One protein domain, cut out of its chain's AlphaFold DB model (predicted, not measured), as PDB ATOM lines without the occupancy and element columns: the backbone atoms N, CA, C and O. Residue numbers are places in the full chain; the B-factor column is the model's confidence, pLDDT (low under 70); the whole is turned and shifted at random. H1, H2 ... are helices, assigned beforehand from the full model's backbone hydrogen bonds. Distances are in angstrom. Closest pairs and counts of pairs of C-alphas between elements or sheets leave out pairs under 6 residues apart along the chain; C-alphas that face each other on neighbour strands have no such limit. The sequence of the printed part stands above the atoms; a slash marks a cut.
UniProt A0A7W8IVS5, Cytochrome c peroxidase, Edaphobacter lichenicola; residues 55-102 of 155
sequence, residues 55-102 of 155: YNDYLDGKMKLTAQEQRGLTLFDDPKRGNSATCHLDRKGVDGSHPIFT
ATOM      1  N   TYR A  55     -26.094  30.963 -47.901       95.88
ATOM      2  CA  TYR A  55     -25.629  29.585 -47.762       95.88
ATOM      3  C   TYR A  55     -26.746  28.581 -48.064       95.88
ATOM      4  O   TYR A  55     -26.500  27.583 -48.738       95.88
ATOM      5  N   ASN A  56     -27.985  28.880 -47.672       95.19
ATOM      6  CA  ASN A  56     -29.137  28.045 -48.008       95.19
ATOM      7  C   ASN A  56     -29.390  28.017 -49.518       95.19
ATOM      8  O   ASN A  56     -29.579  26.940 -50.078       95.19
ATOM      9  N   ASP A  57     -29.281  29.161 -50.202       96.38
ATOM     10  CA  ASP A  57     -29.382  29.205 -51.665       96.38
ATOM     11  C   ASP A  57     -28.246  28.439 -52.366       96.38
ATOM     12  O   ASP A  57     -28.464  27.819 -53.411       96.38
ATOM     13  N   TYR A  58     -27.039  28.437 -51.792       96.88
ATOM     14  CA  TYR A  58     -25.944  27.576 -52.248       96.88
ATOM     15  C   TYR A  58     -26.278  26.086 -52.068       96.88
ATOM     16  O   TYR A  58     -26.124  25.316 -53.017       96.88
ATOM     17  N   LEU A  59     -26.796  25.679 -50.902       96.38
ATOM     18  CA  LEU A  59     -27.230  24.300 -50.643       96.38
ATOM     19  C   LEU A  59     -28.426  23.873 -51.512       96.38
ATOM     20  O   LEU A  59     -28.639  22.680 -51.738       96.38
ATOM     21  N   ASP A  60     -29.222  24.826 -51.987       95.88
ATOM     22  CA  ASP A  60     -30.313  24.614 -52.942       95.88
ATOM     23  C   ASP A  60     -29.838  24.609 -54.404       95.88
ATOM     24  O   ASP A  60     -30.640  24.398 -55.312       95.88
ATOM     25  N   GLY A  61     -28.550  24.859 -54.658       96.56
ATOM     26  CA  GLY A  61     -27.990  24.934 -56.008       96.56
ATOM     27  C   GLY A  61     -28.432  26.164 -56.809       96.56
ATOM     28  O   GLY A  61     -28.155  26.242 -58.005       96.56
ATOM     29  N   LYS A  62     -29.088  27.141 -56.171       97.88
ATOM     30  CA  LYS A  62     -29.558  28.383 -56.811       97.88
ATOM     31  C   LYS A  62     -28.413  29.344 -57.120       97.88
ATOM     32  O   LYS A  62     -28.549  30.214 -57.976       97.88
ATOM     33  N   MET A  63     -27.284  29.204 -56.428       97.00
ATOM     34  CA  MET A  63     -26.117  30.055 -56.628       97.00
ATOM     35  C   MET A  63     -24.793  29.342 -56.330       97.00
ATOM     36  O   MET A  63     -24.764  28.229 -55.810       97.00
ATOM     37  N   LYS A  64     -23.674  30.008 -56.638       97.62
ATOM     38  CA  LYS A  64     -22.316  29.534 -56.329       97.62
ATOM     39  C   LYS A  64     -21.616  30.478 -55.362       97.62
ATOM     40  O   LYS A  64     -21.625  31.689 -55.577       97.62
ATOM     41  N   LEU A  65     -20.966  29.928 -54.342       97.88
ATOM     42  CA  LEU A  65     -20.114  30.703 -53.443       97.88
ATOM     43  C   LEU A  65     -18.988  31.403 -54.214       97.88
ATOM     44  O   LEU A  65     -18.484  30.903 -55.224       97.88
ATOM     45  N   THR A  66     -18.565  32.564 -53.719       98.50
ATOM     46  CA  THR A  66     -17.344  33.215 -54.201       98.50
ATOM     47  C   THR A  66     -16.124  32.352 -53.879       98.50
ATOM     48  O   THR A  66     -16.152  31.495 -52.994       98.50
ATOM     49  N   ALA A  67     -14.997  32.615 -54.543       98.56
ATOM     50  CA  ALA A  67     -13.765  31.876 -54.273       98.56
ATOM     51  C   ALA A  67     -13.304  31.988 -52.805       98.56
ATOM     52  O   ALA A  67     -12.714  31.048 -52.281       98.56
ATOM     53  N   GLN A  68     -13.547  33.122 -52.137       98.69
ATOM     54  CA  GLN A  68     -13.202  33.299 -50.724       98.69
ATOM     55  C   GLN A  68     -14.117  32.489 -49.808       98.69
ATOM     56  O   GLN A  68     -13.620  31.788 -48.932       98.69
ATOM     57  N   GLU A  69     -15.428  32.546 -50.036       98.31
ATOM     58  CA  GLU A  69     -16.411  31.776 -49.266       98.31
ATOM     59  C   GLU A  69     -16.180  30.275 -49.420       98.31
ATOM     60  O   GLU A  69     -16.189  29.553 -48.430       98.31
ATOM     61  N   GLN A  70     -15.866  29.812 -50.633       98.38
ATOM     62  CA  GLN A  70     -15.552  28.407 -50.870       98.38
ATOM     63  C   GLN A  70     -14.301  27.954 -50.104       98.38
ATOM     64  O   GLN A  70     -14.288  26.851 -49.564       98.38
ATOM     65  N   ARG A  71     -13.259  28.799 -50.015       98.50
ATOM     66  CA  ARG A  71     -12.087  28.510 -49.167       98.50
ATOM     67  C   ARG A  71     -12.460  28.453 -47.688       98.50
ATOM     68  O   ARG A  71     -11.938  27.599 -46.981       98.50
ATOM     69  N   GLY A  72     -13.340  29.346 -47.234       98.06
ATOM     70  CA  GLY A  72     -13.866  29.342 -45.868       98.06
ATOM     71  C   GLY A  72     -14.597  28.040 -45.546       98.06
ATOM     72  O   GLY A  72     -14.253  27.394 -44.564       98.06
ATOM     73  N   LEU A  73     -15.510  27.611 -46.421       97.56
ATOM     74  CA  LEU A  73     -16.221  26.336 -46.294       97.56
ATOM     75  C   LEU A  73     -15.247  25.148 -46.248       97.56
ATOM     76  O   LEU A  73     -15.314  24.331 -45.342       97.56
ATOM     77  N   THR A  74     -14.255  25.104 -47.143       98.25
ATOM     78  CA  THR A  74     -13.232  24.046 -47.104       98.25
ATOM     79  C   THR A  74     -12.445  24.030 -45.790       98.25
ATOM     80  O   THR A  74     -12.115  22.957 -45.305       98.25
ATOM     81  N   LEU A  75     -12.130  25.189 -45.200       98.31
ATOM     82  CA  LEU A  75     -11.470  25.240 -43.891       98.31
ATOM     83  C   LEU A  75     -12.394  24.790 -42.756       98.31
ATOM     84  O   LEU A  75     -11.923  24.116 -41.842       98.31
ATOM     85  N   PHE A  76     -13.671  25.165 -42.820       97.88
ATOM     86  CA  PHE A  76     -14.706  24.788 -41.861       97.88
ATOM     87  C   PHE A  76     -14.891  23.262 -41.802       97.88
ATOM     88  O   PHE A  76     -14.969  22.692 -40.712       97.88
ATOM     89  N   ASP A  77     -14.876  22.615 -42.970       97.62
ATOM     90  CA  ASP A  77     -15.047  21.168 -43.147       97.62
ATOM     91  C   ASP A  77     -13.788  20.339 -42.852       97.62
ATOM     92  O   ASP A  77     -13.881  19.138 -42.608       97.62
ATOM     93  N   ASP A  78     -12.596  20.935 -42.931       98.19
ATOM     94  CA  ASP A  78     -11.335  20.193 -42.840       98.19
ATOM     95  C   ASP A  78     -11.039  19.774 -41.384       98.19
ATOM     96  O   ASP A  78     -10.722  20.639 -40.554       98.19
ATOM     97  N   PRO A  79     -11.040  18.462 -41.059       97.31
ATOM     98  CA  PRO A  79     -10.828  17.973 -39.697       97.31
ATOM     99  C   PRO A  79      -9.401  18.193 -39.180       97.31
ATOM    100  O   PRO A  79      -9.151  18.085 -37.983       97.31
ATOM    101  N   LYS A  80      -8.441  18.500 -40.062       98.00
ATOM    102  CA  LYS A  80      -7.058  18.830 -39.689       98.00
ATOM    103  C   LYS A  80      -6.828  20.334 -39.550       98.00
ATOM    104  O   LYS A  80      -5.710  20.742 -39.236       98.00
ATOM    105  N   ARG A  81      -7.841  21.158 -39.833       97.06
ATOM    106  CA  ARG A  81      -7.768  22.621 -39.749       97.06
ATOM    107  C   ARG A  81      -8.897  23.175 -38.896       97.06
ATOM    108  O   ARG A  81      -8.770  23.158 -37.678       97.06
ATOM    109  N   GLY A  82      -9.956  23.706 -39.510       96.00
ATOM    110  CA  GLY A  82     -11.038  24.345 -38.769       96.00
ATOM    111  C   GLY A  82     -11.836  23.346 -37.942       96.00
ATOM    112  O   GLY A  82     -12.273  23.702 -36.851       96.00
ATOM    113  N   ASN A  83     -12.005  22.115 -38.443       97.31
ATOM    114  CA  ASN A  83     -12.725  21.016 -37.789       97.31
ATOM    115  C   ASN A  83     -14.098  21.434 -37.218       97.31
ATOM    116  O   ASN A  83     -14.594  20.863 -36.249       97.31
ATOM    117  N   SER A  84     -14.699  22.478 -37.791       97.12
ATOM    118  CA  SER A  84     -15.848  23.168 -37.210       97.12
ATOM    119  C   SER A  84     -17.120  22.361 -37.435       97.12
ATOM    120  O   SER A  84     -17.953  22.262 -36.534       97.12
ATOM    121  N   ALA A  85     -17.209  21.692 -38.590       96.50
ATOM    122  CA  ALA A  85     -18.311  20.809 -38.957       96.50
ATOM    123  C   ALA A  85     -18.480  19.586 -38.035       96.50
ATOM    124  O   ALA A  85     -19.510  18.927 -38.104       96.50
ATOM    125  N   THR A  86     -17.519  19.289 -37.149       96.00
ATOM    126  CA  THR A  86     -17.653  18.202 -36.162       96.00
ATOM    127  C   THR A  86     -18.697  18.520 -35.087       96.00
ATOM    128  O   THR A  86     -19.377  17.607 -34.635       96.00
ATOM    129  N   CYS A  87     -18.853  19.794 -34.708       96.88
ATOM    130  CA  CYS A  87     -19.870  20.246 -33.739       96.88
ATOM    131  C   CYS A  87     -20.964  21.096 -34.417       96.88
ATOM    132  O   CYS A  87     -22.132  21.092 -34.029       96.88
ATOM    133  N   HIS A  88     -20.596  21.843 -35.462       96.88
ATOM    134  CA  HIS A  88     -21.478  22.753 -36.189       96.88
ATOM    135  C   HIS A  88     -21.851  22.180 -37.559       96.88
ATOM    136  O   HIS A  88     -21.334  22.615 -38.584       96.88
ATOM    137  N   LEU A  89     -22.760  21.205 -37.569       95.19
ATOM    138  CA  LEU A  89     -23.182  20.485 -38.778       95.19
ATOM    139  C   LEU A  89     -23.709  21.439 -39.867       95.19
ATOM    140  O   LEU A  89     -24.668  22.176 -39.637       95.19
ATOM    141  N   ASP A  90     -23.112  21.398 -41.058       95.12
ATOM    142  CA  ASP A  90     -23.315  22.365 -42.148       95.12
ATOM    143  C   ASP A  90     -23.993  21.768 -43.397       95.12
ATOM    144  O   ASP A  90     -24.055  22.405 -44.454       95.12
ATOM    145  N   ARG A  91     -24.487  20.529 -43.294       94.38
ATOM    146  CA  ARG A  91     -25.144  19.793 -44.383       94.38
ATOM    147  C   ARG A  91     -26.637  19.683 -44.154       94.38
ATOM    148  O   ARG A  91     -27.104  19.665 -43.021       94.38
ATOM    149  N   LYS A  92     -27.379  19.561 -45.258       94.69
ATOM    150  CA  LYS A  92     -28.807  19.259 -45.193       94.69
ATOM    151  C   LYS A  92     -29.049  17.958 -44.430       94.69
ATOM    152  O   LYS A  92     -28.284  17.001 -44.581       94.69
ATOM    153  N   GLY A  93     -30.121  17.939 -43.646       91.88
ATOM    154  CA  GLY A  93     -30.606  16.733 -42.991       91.88
ATOM    155  C   GLY A  93     -31.035  15.672 -44.005       91.88
ATOM    156  O   GLY A  93     -31.219  15.944 -45.193       91.88
ATOM    157  N   VAL A  94     -31.228  14.442 -43.527       92.25
ATOM    158  CA  VAL A  94     -31.722  13.324 -44.357       92.25
ATOM    159  C   VAL A  94     -33.117  13.585 -44.939       92.25
ATOM    160  O   VAL A  94     -33.470  13.027 -45.972       92.25
ATOM    161  N   ASP A  95     -33.891  14.451 -44.290       93.38
ATOM    162  CA  ASP A  95     -35.204  14.941 -44.709       93.38
ATOM    163  C   ASP A  95     -35.123  16.150 -45.664       93.38
ATOM    164  O   ASP A  95     -36.148  16.672 -46.098       93.38
ATOM    165  N   GLY A  96     -33.912  16.600 -46.005       92.88
ATOM    166  CA  GLY A  96     -33.663  17.756 -46.862       92.88
ATOM    167  C   GLY A  96     -33.702  19.106 -46.144       92.88
ATOM    168  O   GLY A  96     -33.481  20.125 -46.805       92.88
ATOM    169  N   SER A  97     -33.940  19.131 -44.829       92.38
ATOM    170  CA  SER A  97     -33.941  20.358 -44.026       92.38
ATOM    171  C   SER A  97     -32.586  21.069 -44.072       92.38
ATOM    172  O   SER A  97     -31.531  20.429 -44.134       92.38
ATOM    173  N   HIS A  98     -32.589  22.405 -44.066       94.06
ATOM    174  CA  HIS A  98     -31.347  23.177 -44.001       94.06
ATOM    175  C   HIS A  98     -30.663  23.007 -42.636       94.06
ATOM    176  O   HIS A  98     -31.340  22.931 -41.608       94.06
ATOM    177  N   PRO A  99     -29.318  22.968 -42.605       93.81
ATOM    178  CA  PRO A  99     -28.577  22.912 -41.356       93.81
ATOM    179  C   PRO A  99     -28.817  24.170 -40.529       93.81
ATOM    180  O   PRO A  99     -28.935  25.274 -41.050       93.81
ATOM    181  N   ILE A 100     -28.774  24.002 -39.216       93.25
ATOM    182  CA  ILE A 100     -28.788  25.097 -38.238       93.25
ATOM    183  C   ILE A 100     -27.439  25.236 -37.515       93.25
ATOM    184  O   ILE A 100     -27.347  25.930 -36.502       93.25
ATOM    185  N   PHE A 101     -26.401  24.553 -38.014       96.25
ATOM    186  CA  PHE A 101     -25.027  24.635 -37.519       96.25
ATOM    187  C   PHE A 101     -24.865  24.272 -36.044       96.25
ATOM    188  O   PHE A 101     -24.168  24.952 -35.295       96.25
ATOM    189  N   THR A 102     -25.511  23.193 -35.613       96.19
ATOM    190  CA  THR A 102     -25.301  22.595 -34.293       96.19
ATOM    191  C   THR A 102     -25.731  21.134 -34.311       96.19
ATOM    192  O   THR A 102     -26.683  20.763 -34.994       96.19
TER     193      THR A 102
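Overview. This is residues 55 to 102 of the 155 residues of the protein "Cytochrome c peroxidase" of Edaphobacter lichenicola (UniProt A0A7W8IVS5). This flat domain has little regular structure: helix H2 forms one side, short H1 lies across from it, and a long unnamed stretch, residues 78 to 102, leaves the end of H2 and folds back toward the H1 side. The printed part has 48 residues with two named helices, H1 then H2, and no named strand. The class is all helix, though the named elements hold only 16 residues. It is only just compact, close to loose, with a radius of gyration of the C-alphas of 11.1 A and spans of 28 by 24 by 12 A.

Arrangement. Begin with H1, residues 55 to 59; seven residues further on, across a short link, comes H2, residues 67 to 77. The two helices are apart. In both, every O i to N i+4 pair is within hydrogen-bond range.

Along the chain. Find C-alpha 55 at (-25.629, 29.585, -47.762); from there H1 runs 6.2 A to C-alpha 59. H2 runs 15.5 A from C-alpha 67 at (-13.765, 31.876, -54.273) to C-alpha 77 at (-15.047, 21.168, -43.147).

Size, cuts and confidence. The C-alphas of Lys 62 and Lys 80, the two farthest apart, are 29.8 A apart. The printed part has no cut, and no printed residue is under 70 in pLDDT.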